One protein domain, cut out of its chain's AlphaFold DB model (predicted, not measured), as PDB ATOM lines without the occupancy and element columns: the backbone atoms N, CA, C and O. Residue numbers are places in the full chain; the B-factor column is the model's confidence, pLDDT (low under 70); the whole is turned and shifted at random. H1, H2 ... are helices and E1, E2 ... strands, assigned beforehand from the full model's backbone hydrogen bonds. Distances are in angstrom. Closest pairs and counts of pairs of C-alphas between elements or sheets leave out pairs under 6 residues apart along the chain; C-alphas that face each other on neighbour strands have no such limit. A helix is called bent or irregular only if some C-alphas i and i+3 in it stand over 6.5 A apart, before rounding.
ATOM      1  N   LYS A   6     -29.506  31.790  33.666       89.19
ATOM      2  CA  LYS A   6     -28.050  31.937  33.677       89.19
ATOM      3  C   LYS A   6     -27.377  30.909  32.762       89.19
ATOM      4  O   LYS A   6     -26.512  31.288  31.985       89.19
ATOM      5  N   ASP A   7     -27.821  29.652  32.778       90.50
ATOM      6  CA  ASP A   7     -27.266  28.608  31.899       90.50
ATOM      7  C   ASP A   7     -27.556  28.885  30.419       90.50
ATOM      8  O   ASP A   7     -26.731  28.605  29.546       90.50
ATOM      9  N   GLN A   8     -28.733  29.449  30.126       89.69
ATOM     10  CA  GLN A   8     -29.104  29.872  28.775       89.69
ATOM     11  C   GLN A   8     -28.210  31.019  28.295       89.69
ATOM     12  O   GLN A   8     -27.691  30.949  27.185       89.69
ATOM     13  N   LEU A   9     -27.959  32.017  29.149       92.25
ATOM     14  CA  LEU A   9     -27.049  33.125  28.850       92.25
ATOM     15  C   LEU A   9     -25.596  32.670  28.691       92.25
ATOM     16  O   LEU A   9     -24.913  33.154  27.798       92.25
ATOM     17  N   ILE A  10     -25.131  31.716  29.500       94.19
ATOM     18  CA  ILE A  10     -23.798  31.112  29.347       94.19
ATOM     19  C   ILE A  10     -23.691  30.387  28.000       94.19
ATOM     20  O   ILE A  10     -22.718  30.576  27.272       94.19
ATOM     21  N   SER A  11     -24.709  29.601  27.638       92.75
ATOM     22  CA  SER A  11     -24.739  28.891  26.352       92.75
ATOM     23  C   SER A  11     -24.775  29.869  25.171       92.75
ATOM     24  O   SER A  11     -24.125  29.636  24.157       92.75
ATOM     25  N   TYR A  12     -25.531  30.963  25.297       94.25
ATOM     26  CA  TYR A  12     -25.571  32.051  24.320       94.25
ATOM     27  C   TYR A  12     -24.205  32.732  24.188       94.25
ATOM     28  O   TYR A  12     -23.695  32.847  23.080       94.25
ATOM     29  N   ALA A  13     -23.581  33.115  25.304       94.25
ATOM     30  CA  ALA A  13     -22.286  33.785  25.322       94.25
ATOM     31  C   ALA A  13     -21.201  32.937  24.646       94.25
ATOM     32  O   ALA A  13     -20.473  33.446  23.798       94.25
ATOM     33  N   ALA A  14     -21.143  31.635  24.946       94.12
ATOM     34  CA  ALA A  14     -20.206  30.716  24.302       94.12
ATOM     35  C   ALA A  14     -20.390  30.684  22.779       94.12
ATOM     36  O   ALA A  14     -19.444  30.885  22.023       94.12
ATOM     37  N   ARG A  15     -21.630  30.471  22.339       93.75
ATOM     38  CA  ARG A  15     -22.026  30.407  20.929       93.75
ATOM     39  C   ARG A  15     -21.723  31.689  20.171       93.75
ATOM     40  O   ARG A  15     -21.079  31.649  19.130       93.75
ATOM     41  N   TYR A  16     -22.155  32.820  20.711       92.81
ATOM     42  CA  TYR A  16     -21.928  34.119  20.098       92.81
ATOM     43  C   TYR A  16     -20.431  34.427  20.028       92.81
ATOM     44  O   TYR A  16     -19.944  34.850  18.989       92.81
ATOM     45  N   THR A  17     -19.664  34.126  21.080       91.75
ATOM     46  CA  THR A  17     -18.203  34.310  21.060       91.75
ATOM     47  C   THR A  17     -17.537  33.463  19.970       91.75
ATOM     48  O   THR A  17     -16.673  33.972  19.259       91.75
ATOM     49  N   LEU A  18     -17.950  32.201  19.786       89.38
ATOM     50  CA  LEU A  18     -17.409  31.320  18.738       89.38
ATOM     51  C   LEU A  18     -17.615  31.888  17.323       89.38
ATOM     52  O   LEU A  18     -16.753  31.676  16.477       89.38
ATOM     53  N   LEU A  19     -18.715  32.611  17.066       87.75
ATOM     54  CA  LEU A  19     -18.977  33.217  15.752       87.75
ATOM     55  C   LEU A  19     -17.996  34.336  15.394       87.75
ATOM     56  O   LEU A  19     -17.689  34.505  14.219       87.75
ATOM     57  N   TYR A  20     -17.561  35.127  16.379       81.25
ATOM     58  CA  TYR A  20     -16.876  36.401  16.123       81.25
ATOM     59  C   TYR A  20     -15.412  36.431  16.559       81.25
ATOM     60  O   TYR A  20     -14.646  37.238  16.043       81.25
ATOM     61  N   VAL A  21     -15.014  35.594  17.520       75.19
ATOM     62  CA  VAL A  21     -13.651  35.621  18.080       75.19
ATOM     63  C   VAL A  21     -12.747  34.578  17.434       75.19
ATOM     64  O   VAL A  21     -11.527  34.728  17.452       75.19
ATOM     65  N   ILE A  22     -13.311  33.523  16.845       67.69
ATOM     66  CA  ILE A  22     -12.505  32.456  16.263       67.69
ATOM     67  C   ILE A  22     -12.510  32.585  14.745       67.69
ATOM     68  O   ILE A  22     -13.472  32.222  14.076       67.69
ATOM     69  N   ASN A  23     -11.388  33.066  14.213       66.88
ATOM     70  CA  ASN A  23     -11.064  32.961  12.797       66.88
ATOM     71  C   ASN A  23     -10.707  31.505  12.471       66.88
ATOM     72  O   ASN A  23      -9.533  31.138  12.445       66.88
ATOM     73  N   GLU A  24     -11.719  30.661  12.284       75.75
ATOM     74  CA  GLU A  24     -11.538  29.334  11.688       75.75
ATOM     75  C   GLU A  24     -11.669  29.439  10.169       75.75
ATOM     76  O   GLU A  24     -12.458  30.236   9.655       75.75
ATOM     77  N   GLU A  25     -10.911  28.616   9.444       81.62
ATOM     78  CA  GLU A  25     -11.107  28.482   8.003       81.62
ATOM     79  C   GLU A  25     -12.550  28.040   7.707       81.62
ATOM     80  O   GLU A  25     -13.097  27.201   8.431       81.62
ATOM     81  N   PRO A  26     -13.189  28.569   6.648       80.56
ATOM     82  CA  PRO A  26     -14.590  28.305   6.340       80.56
ATOM     83  C   PRO A  26     -14.782  26.921   5.701       80.56
ATOM     84  O   PRO A  26     -15.281  26.785   4.585       80.56
ATOM     85  N   LEU A  27     -14.397  25.863   6.415       89.50
ATOM     86  CA  LEU A  27     -14.697  24.489   6.036       89.50
ATOM     87  C   LEU A  27     -16.223  24.273   6.033       89.50
ATOM     88  O   LEU A  27     -16.928  24.877   6.846       89.50
ATOM     89  N   PRO A  28     -16.770  23.378   5.191       91.00
ATOM     90  CA  PRO A  28     -18.220  23.173   5.096       91.00
ATOM     91  C   PRO A  28     -18.910  22.898   6.443       91.00
ATOM     92  O   PRO A  28     -20.007  23.393   6.697       91.00
ATOM     93  N   TRP A  29     -18.255  22.158   7.343       88.88
ATOM     94  CA  TRP A  29     -18.790  21.895   8.679       88.88
ATOM     95  C   TRP A  29     -18.790  23.149   9.573       88.88
ATOM     96  O   TRP A  29     -19.729  23.325  10.348       88.88
ATOM     97  N   VAL A  30     -17.792  24.039   9.447       88.88
ATOM     98  CA  VAL A  30     -17.713  25.321  10.177       88.88
ATOM     99  C   VAL A  30     -18.881  26.200   9.764       88.88
ATOM    100  O   VAL A  30     -19.561  26.770  10.616       88.88
ATOM    101  N   VAL A  31     -19.153  26.264   8.459       90.12
ATOM    102  CA  VAL A  31     -20.276  27.029   7.908       90.12
ATOM    103  C   VAL A  31     -21.601  26.515   8.471       90.12
ATOM    104  O   VAL A  31     -22.382  27.301   9.010       90.12
ATOM    105  N   LEU A  32     -21.835  25.200   8.427       91.31
ATOM    106  CA  LEU A  32     -23.047  24.592   8.988       91.31
ATOM    107  C   LEU A  32     -23.174  24.851  10.493       91.31
ATOM    108  O   LEU A  32     -24.229  25.295  10.950       91.31
ATOM    109  N   ARG A  33     -22.100  24.638  11.263       90.50
ATOM    110  CA  ARG A  33     -22.061  24.937  12.701       90.50
ATOM    111  C   ARG A  33     -22.442  26.393  12.961       90.50
ATOM    112  O   ARG A  33     -23.282  26.654  13.818       90.50
ATOM    113  N   ASN A  34     -21.857  27.331  12.221       91.25
ATOM    114  CA  ASN A  34     -22.101  28.758  12.403       91.25
ATOM    115  C   ASN A  34     -23.556  29.129  12.075       91.25
ATOM    116  O   ASN A  34     -24.152  29.910  12.812       91.25
ATOM    117  N   ILE A  35     -24.172  28.520  11.053       92.94
ATOM    118  CA  ILE A  35     -25.607  28.688  10.755       92.94
ATOM    119  C   ILE A  35     -26.472  28.237  11.937       92.94
ATOM    120  O   ILE A  35     -27.328  28.995  12.401       92.94
ATOM    121  N   PHE A  36     -26.223  27.039  12.477       93.19
ATOM    122  CA  PHE A  36     -26.964  26.545  13.642       93.19
ATOM    123  C   PHE A  36     -26.753  27.420  14.876       93.19
ATOM    124  O   PHE A  36     -27.701  27.693  15.614       93.19
ATOM    125  N   ILE A  37     -25.523  27.884  15.095       94.00
ATOM    126  CA  ILE A  37     -25.201  28.798  16.186       94.00
ATOM    127  C   ILE A  37     -25.982  30.112  16.036       94.00
ATOM    128  O   ILE A  37     -26.625  30.529  17.001       94.00
ATOM    129  N   MET A  38     -25.980  30.736  14.853       93.88
ATOM    130  CA  MET A  38     -26.730  31.971  14.594       93.88
ATOM    131  C   MET A  38     -28.219  31.784  14.886       93.88
ATOM    132  O   MET A  38     -28.797  32.572  15.631       93.88
ATOM    133  N   GLN A  39     -28.824  30.702  14.389       95.25
ATOM    134  CA  GLN A  39     -30.232  30.401  14.647       95.25
ATOM    135  C   GLN A  39     -30.524  30.267  16.152       95.25
ATOM    136  O   GLN A  39     -31.478  30.860  16.655       95.25
ATOM    137  N   GLN A  40     -29.693  29.524  16.890       93.31
ATOM    138  CA  GLN A  40     -29.856  29.328  18.336       93.31
ATOM    139  C   GLN A  40     -29.685  30.630  19.130       93.31
ATOM    140  O   GLN A  40     -30.403  30.851  20.114       93.31
ATOM    141  N   CYS A  41     -28.750  31.489  18.720       93.75
ATOM    142  CA  CYS A  41     -28.558  32.810  19.310       93.75
ATOM    143  C   CYS A  41     -29.791  33.690  19.086       93.75
ATOM    144  O   CYS A  41     -30.349  34.179  20.069       93.75
ATOM    145  N   SER A  42     -30.292  33.785  17.852       93.56
ATOM    146  CA  SER A  42     -31.490  34.568  17.524       93.56
ATOM    147  C   SER A  42     -32.726  34.096  18.292       93.56
ATOM    148  O   SER A  42     -33.463  34.910  18.846       93.56
ATOM    149  N   SER A  43     -32.944  32.781  18.407       93.12
ATOM    150  CA  SER A  43     -34.050  32.245  19.216       93.12
ATOM    151  C   SER A  43     -33.924  32.618  20.697       93.12
ATOM    152  O   SER A  43     -34.926  32.905  21.351       93.12
ATOM    153  N   THR A  44     -32.700  32.633  21.235       91.88
ATOM    154  CA  THR A  44     -32.455  33.019  22.631       91.88
ATOM    155  C   THR A  44     -32.701  34.512  22.844       91.88
ATOM    156  O   THR A  44     -33.344  34.891  23.821       91.88
ATOM    157  N   GLU A  45     -32.239  35.362  21.927       92.62
ATOM    158  CA  GLU A  45     -32.470  36.811  21.966       92.62
ATOM    159  C   GLU A  45     -33.957  37.154  21.901       92.62
ATOM    160  O   GLU A  45     -34.432  37.952  22.710       92.62
ATOM    161  N   MET A  46     -34.707  36.506  21.004       93.50
ATOM    162  CA  MET A  46     -36.154  36.701  20.878       93.50
ATOM    163  C   MET A  46     -36.874  36.340  22.180       93.50
ATOM    164  O   MET A  46     -37.601  37.158  22.740       93.50
ATOM    165  N   PHE A  47     -36.586  35.160  22.731       91.31
ATOM    166  CA  PHE A  47     -37.165  34.698  23.992       91.31
ATOM    167  C   PHE A  47     -36.831  35.607  25.186       91.31
ATOM    168  O   PHE A  47     -37.657  35.826  26.077       91.31
ATOM    169  N   LEU A  48     -35.606  36.137  25.238       90.50
ATOM    170  CA  LEU A  48     -35.198  37.095  26.264       90.50
ATOM    171  C   LEU A  48     -35.941  38.423  26.104       90.50
ATOM    172  O   LEU A  48     -36.467  38.939  27.094       90.50
ATOM    173  N   SER A  49     -36.047  38.927  24.875       92.12
ATOM    174  CA  SER A  49     -36.753  40.166  24.543       92.12
ATOM    175  C   SER A  49     -38.233  40.105  24.925       92.12
ATOM    176  O   SER A  49     -38.725  40.993  25.623       92.12
ATOM    177  N   GLU A  50     -38.922  39.004  24.604       93.31
ATOM    178  CA  GLU A  50     -40.318  38.752  25.006       93.31
ATOM    179  C   GLU A  50     -40.510  38.810  26.529       93.31
ATOM    180  O   GLU A  50     -41.543  39.243  27.041       93.31
ATOM    181  N   ARG A  51     -39.480  38.422  27.284       90.25
ATOM    182  CA  ARG A  51     -39.460  38.467  28.753       90.25
ATOM    183  C   ARG A  51     -38.969  39.800  29.314       90.25
ATOM    184  O   ARG A  51     -38.815  39.934  30.531       90.25
ATOM    185  N   GLY A  52     -38.729  40.787  28.456       93.00
ATOM    186  CA  GLY A  52     -38.231  42.104  28.824       93.00
ATOM    187  C   GLY A  52     -36.764  42.105  29.240       93.00
ATOM    188  O   GLY A  52     -36.395  42.889  30.112       93.00
ATOM    189  N   TRP A  53     -35.948  41.210  28.686       94.19
ATOM    190  CA  TRP A  53     -34.498  41.202  28.857       94.19
ATOM    191  C   TRP A  53     -33.807  41.684  27.585       94.19
ATOM    192  O   TRP A  53     -34.159  41.283  26.482       94.19
ATOM    193  N   LYS A  54     -32.774  42.506  27.752       93.38
ATOM    194  CA  LYS A  54     -31.875  42.949  26.687       93.38
ATOM    195  C   LYS A  54     -30.472  42.429  26.966       93.38
ATOM    196  O   LYS A  54     -30.010  42.520  28.102       93.38
ATOM    197  N   ILE A  55     -29.790  41.927  25.943       92.75
ATOM    198  CA  ILE A  55     -28.373  41.573  26.035       92.75
ATOM    199  C   ILE A  55     -27.539  42.769  25.574       92.75
ATOM    200  O   ILE A  55     -27.812  43.375  24.541       92.75
ATOM    201  N   LEU A  56     -26.529  43.114  26.362       91.88
ATOM    202  CA  LEU A  56     -25.462  44.035  26.003       91.88
ATOM    203  C   LEU A  56     -24.147  43.265  25.972       91.88
ATOM    204  O   LEU A  56     -23.898  42.419  26.833       91.88
ATOM    205  N   VAL A  57     -23.298  43.603  25.010       90.44
ATOM    206  CA  VAL A  57     -21.937  43.078  24.919       90.44
ATOM    207  C   VAL A  57     -20.977  44.200  25.285       90.44
ATOM    208  O   VAL A  57     -21.045  45.299  24.738       90.44
ATOM    209  N   SER A  58     -20.108  43.933  26.248       88.31
ATOM    210  CA  SER A  58     -18.975  44.780  26.607       88.31
ATOM    211  C   SER A  58     -17.686  43.987  26.412       88.31
ATOM    212  O   SER A  58     -17.737  42.782  26.192       88.31
ATOM    213  N   HIS A  59     -16.529  44.635  26.492       82.00
ATOM    214  CA  HIS A  59     -15.236  43.955  26.429       82.00
ATOM    215  C   HIS A  59     -14.517  44.148  27.753       82.00
ATOM    216  O   HIS A  59     -14.422  45.273  28.253       82.00
ATOM    217  N   ASN A  60     -14.025  43.053  28.329       80.50
ATOM    218  CA  ASN A  60     -13.114  43.167  29.454       80.50
ATOM    219  C   ASN A  60     -11.746  43.606  28.917       80.50
ATOM    220  O   ASN A  60     -11.168  42.928  28.069       80.50
ATOM    221  N   LYS A  61     -11.243  44.743  29.411       76.00
ATOM    222  CA  LYS A  61      -9.945  45.296  29.006       76.00
ATOM    223  C   LYS A  61      -8.777  44.375  29.364       76.00
ATOM    224  O   LYS A  61      -7.776  44.404  28.661       76.00
ATOM    225  N   ASP A  62      -8.930  43.547  30.395       77.06
ATOM    226  CA  ASP A  62      -7.852  42.696  30.902       77.06
ATOM    227  C   ASP A  62      -7.747  41.369  30.141       77.06
ATOM    228  O   ASP A  62      -6.650  40.886  29.883       77.06
ATOM    229  N   SER A  63      -8.882  40.764  29.767       75.75
ATOM    230  CA  SER A  63      -8.893  39.461  29.085       75.75
ATOM    231  C   SER A  63      -9.024  39.554  27.566       75.75
ATOM    232  O   SER A  63      -8.822  38.553  26.885       75.75
ATOM    233  N   GLY A  64      -9.428  40.707  27.026       81.19
ATOM    234  CA  GLY A  64      -9.744  40.874  25.602       81.19
ATOM    235  C   GLY A  64     -11.005  40.130  25.141       81.19
ATOM    236  O   GLY A  64     -11.431  40.297  24.001       81.19
ATOM    237  N   PHE A  65     -11.637  39.341  26.016       86.56
ATOM    238  CA  PHE A  65     -12.845  38.581  25.706       86.56
ATOM    239  C   PHE A  65     -14.123  39.380  26.007       86.56
ATOM    240  O   PHE A  65     -14.151  40.208  26.931       86.56
ATOM    241  N   PRO A  66     -15.214  39.113  25.264       90.56
ATOM    242  CA  PRO A  66     -16.487  39.769  25.494       90.56
ATOM    243  C   PRO A  66     -17.097  39.369  26.843       90.56
ATOM    244  O   PRO A  66     -17.026  38.222  27.292       90.56
ATOM    245  N   VAL A  67     -17.741  40.339  27.478       92.31
ATOM    246  CA  VAL A  67     -18.573  40.187  28.671       92.31
ATOM    247  C   VAL A  67     -20.015  40.432  28.263       92.31
ATOM    248  O   VAL A  67     -20.352  41.489  27.726       92.31
ATOM    249  N   TYR A  68     -20.879  39.468  28.558       93.31
ATOM    250  CA  TYR A  68     -22.291  39.525  28.215       93.31
ATOM    251  C   TYR A  68     -23.099  39.948  29.432       93.31
ATOM    252  O   TYR A  68     -22.988  39.373  30.516       93.31
ATOM    253  N   ILE A  69     -23.930  40.967  29.256       93.06
ATOM    254  CA  ILE A  69     -24.754  41.535  30.314       93.06
ATOM    255  C   ILE A  69     -26.213  41.436  29.888       93.06
ATOM    256  O   ILE A  69     -26.634  42.121  28.962       93.06
ATOM    257  N   ALA A  70     -27.004  40.631  30.591       93.75
ATOM    258  CA  ALA A  70     -28.452  40.621  30.427       93.75
ATOM    259  C   ALA A  70     -29.096  41.589  31.425       93.75
ATOM    260  O   ALA A  70     -28.941  41.441  32.640       93.75
ATOM    261  N   LEU A  71     -29.826  42.572  30.910       94.12
ATOM    262  CA  LEU A  71     -30.551  43.581  31.677       94.12
ATOM    263  C   LEU A  71     -32.050  43.359  31.545       94.12
ATOM    264  O   LEU A  71     -32.587  43.352  30.441       94.12
ATOM    265  N   SER A  72     -32.732  43.206  32.671       93.75
ATOM    266  CA  SER A  72     -34.187  43.157  32.731       93.75
ATOM    267  C   SER A  72     -34.774  44.565  32.748       93.75
ATOM    268  O   SER A  72     -34.227  45.462  33.390       93.75
ATOM    269  N   LYS A  73     -35.969  44.727  32.173       92.00
ATOM    270  CA  LYS A  73     -36.802  45.931  32.311       92.00
ATOM    271  C   LYS A  73     -37.101  46.319  33.767       92.00
ATOM    272  O   LYS A  73     -37.435  47.462  34.031       92.00
ATOM    273  N   TYR A  74     -36.953  45.382  34.706       91.94
ATOM    274  CA  TYR A  74     -37.125  45.603  36.147       91.94
ATOM    275  C   TYR A  74     -35.812  45.927  36.884       91.94
ATOM    276  O   TYR A  74     -35.746  45.805  38.104       91.94
ATOM    277  N   GLY A  75     -34.731  46.249  36.168       89.38
ATOM    278  CA  GLY A  75     -33.438  46.628  36.755       89.38
ATOM    279  C   GLY A  75     -32.555  45.460  37.213       89.38
ATOM    280  O   GLY A  75     -31.430  45.675  37.659       89.38
ATOM    281  N   ARG A  76     -33.013  44.206  37.077       92.69
ATOM    282  CA  ARG A  76     -32.176  43.024  37.352       92.69
ATOM    283  C   ARG A  76     -31.081  42.890  36.296       92.69
ATOM    284  O   ARG A  76     -31.358  43.006  35.106       92.69
ATOM    285  N   LYS A  77     -29.863  42.575  36.734       93.56
ATOM    286  CA  LYS A  77     -28.693  42.388  35.871       93.56
ATOM    287  C   LYS A  77     -28.088  41.007  36.092       93.56
ATOM    288  O   LYS A  77     -27.875  40.600  37.230       93.56
ATOM    289  N   LEU A  78     -27.782  40.312  35.004       93.31
ATOM    290  CA  LEU A  78     -26.960  39.106  35.002       93.31
ATOM    291  C   LEU A  78     -25.718  39.373  34.165       93.31
ATOM    292  O   LEU A  78     -25.820  39.868  33.046       93.31
ATOM    293  N   VAL A  79     -24.556  39.061  34.724       92.81
ATOM    294  CA  VAL A  79     -23.267  39.200  34.046       92.81
ATOM    295  C   VAL A  79     -22.717  37.812  33.787       92.81
ATOM    296  O   VAL A  79     -22.777  36.945  34.662       92.81
ATOM    297  N   VAL A  80     -22.218  37.619  32.575       93.44
ATOM    298  CA  VAL A  80     -21.558  36.403  32.130       93.44
ATOM    299  C   VAL A  80     -20.213  36.802  31.528       93.44
ATOM    300  O   VAL A  80     -20.152  37.439  30.475       93.44
ATOM    301  N   ASP A  81     -19.141  36.452  32.225       92.31
ATOM    302  CA  ASP A  81     -17.764  36.671  31.792       92.31
ATOM    303  C   ASP A  81     -17.174  35.420  31.118       92.31
ATOM    304  O   ASP A  81     -17.790  34.349  31.091       92.31
ATOM    305  N   TYR A  82     -15.956  35.552  30.587       90.94
ATOM    306  CA  TYR A  82     -15.244  34.451  29.935       90.94
ATOM    307  C   TYR A  82     -15.099  33.214  30.829       90.94
ATOM    308  O   TYR A  82     -15.275  32.085  30.363       90.94
ATOM    309  N   SER A  83     -14.866  33.402  32.131       90.12
ATOM    310  CA  SER A  83     -14.725  32.289  33.073       90.12
ATOM    311  C   SER A  83     -15.995  31.434  33.150       90.12
ATOM    312  O   SER A  83     -15.914  30.225  33.393       90.12
ATOM    313  N   ASN A  84     -17.160  32.040  32.891       90.88
ATOM    314  CA  ASN A  84     -18.449  31.363  32.896       90.88
ATOM    315  C   ASN A  84     -18.694  30.536  31.629       90.88
ATOM    316  O   ASN A  84     -19.256  29.446  31.735       90.88
ATOM    317  N   TYR A  85     -18.300  31.028  30.449       92.06
ATOM    318  CA  TYR A  85     -18.654  30.396  29.170       92.06
ATOM    319  C   TYR A  85     -17.507  29.656  28.470       92.06
ATOM    320  O   TYR A  85     -17.777  28.899  27.538       92.06
ATOM    321  N   GLN A  86     -16.260  29.767  28.942       91.81
ATOM    322  CA  GLN A  86     -15.111  29.038  28.377       91.81
ATOM    323  C   GLN A  86     -15.339  27.517  28.312       91.81
ATOM    324  O   GLN A  86     -15.013  26.873  27.317       91.81
ATOM    325  N   LYS A  87     -15.970  26.939  29.347       90.25
ATOM    326  CA  LYS A  87     -16.262  25.499  29.412       90.25
ATOM    327  C   LYS A  87     -17.319  25.081  28.397       90.25
ATOM    328  O   LYS A  87     -17.258  23.968  27.896       90.25
ATOM    329  N   GLU A  88     -18.286  25.951  28.106       90.81
ATOM    330  CA  GLU A  88     -19.286  25.681  27.071       90.81
ATOM    331  C   GLU A  88     -18.701  25.872  25.670       90.81
ATOM    332  O   GLU A  88     -18.992  25.069  24.791       90.81
ATOM    333  N   MET A  89     -17.815  26.853  25.460       89.88
ATOM    334  CA  MET A  89     -17.101  26.996  24.182       89.88
ATOM    335  C   MET A  89     -16.299  25.740  23.836       89.88
ATOM    336  O   MET A  89     -16.360  25.271  22.704       89.88
ATOM    337  N   ALA A  90     -15.595  25.170  24.816       87.75
ATOM    338  CA  ALA A  90     -14.793  23.962  24.631       87.75
ATOM    339  C   ALA A  90     -15.612  22.703  24.290       87.75
ATOM    340  O   ALA A  90     -15.034  21.735  23.821       87.75
ATOM    341  N   LYS A  91     -16.931  22.694  24.532       88.19
ATOM    342  CA  LYS A  91     -17.822  21.577  24.159       88.19
ATOM    343  C   LYS A  91     -18.356  21.677  22.731       88.19
ATOM    344  O   LYS A  91     -18.928  20.713  22.234       88.19
ATOM    345  N   ILE A  92     -18.313  22.876  22.150       84.00
ATOM    346  CA  ILE A  92     -18.844  23.163  20.811       84.00
ATOM    347  C   ILE A  92     -17.728  23.079  19.762       84.00
ATOM    348  O   ILE A  92     -18.009  22.773  18.603       84.00
ATOM    349  N   ARG A  93     -16.493  23.391  20.173       72.75
ATOM    350  CA  ARG A  93     -15.275  23.033  19.442       72.75
ATOM    351  C   ARG A  93     -15.093  21.523  19.419       72.75
ATOM    352  O   ARG A  93     -14.669  21.039  18.353       72.75
TER     353      ARG A  93
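Overview. This is residues 6 to 93 of the 93 residues of an uncharacterized protein of Salmonella enterica (UniProt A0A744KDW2). Helix H1 is the core: it packs on one face of a small three-stranded sheet, the long helix H2 folds back past it at a slant, and the short H3 packs on it nearly crosswise. H2 lies beside the strands. You will find 88 printed residues with three named helices and three named strands, in the order H1 H2 E1 E2 E3 H3; the sheet E1 E2 E3 is antiparallel, the class mixed. The whole is compact, with a radius of gyration of the C-alphas of 13.3 A, and spans 43 by 31 by 17 A.

Arrangement. Start with H1, residues 6 to 21; it forms a helical hairpin with H2, residues 28 to 50, which touches it with residues 34 to 44 alone, opposite ways at a steep tilt of 43 degrees. Their closest C-alphas, Tyr 12 and Cys 41, are 5.9 A apart. Next come E1, residues 53 to 59, E2, residues 66 to 72, and E3, residues 77 to 80, a meander, each strand the antiparallel neighbour of the one before. Look for N 54 and O 71 between E1 and E2, and N 70 and O 78 between E2 and E3, each pair 2.8 A apart. H1 lies over E2 and E3 at a height over the sheet of 9.0 A; H2 is on the same face, over none of the strands, in two layers, helices on one face of a sheet. H3, residues 82 to 92, touches H1 about perpendicular at 73 degrees, with the C-alphas of Ala 14 and Met 89 closest at 4.8 A, and only grazes the sheet with residues 82 to 85. Every O i to N i+4 pair is within hydrogen-bond range in H2, but 11 of 12 in H1 and 4 of 7 in H3.

Along the chain. Find C-alpha 6 at (-28.050, 31.937, 33.677), where H1 begins its 21.5 A. H2 runs 33.6 A to C-alpha 50 at (-40.318, 38.752, 25.006). E1 measures 19.6 A, E2 19.4 A and E3 10.0 A. H3, 15.0 A, is irregular, with C-alphas 84 and 87 standing 7.2 A apart, and it ends with C-alpha 92 at (-18.844, 23.163, 20.811).

Size, cuts and confidence. The two C-alphas farthest apart, those of Leu 27 and Tyr 74, are 43.1 A apart. The printed part has no cut and no long link. Residues 22 to 23 are under 70 in pLDDT.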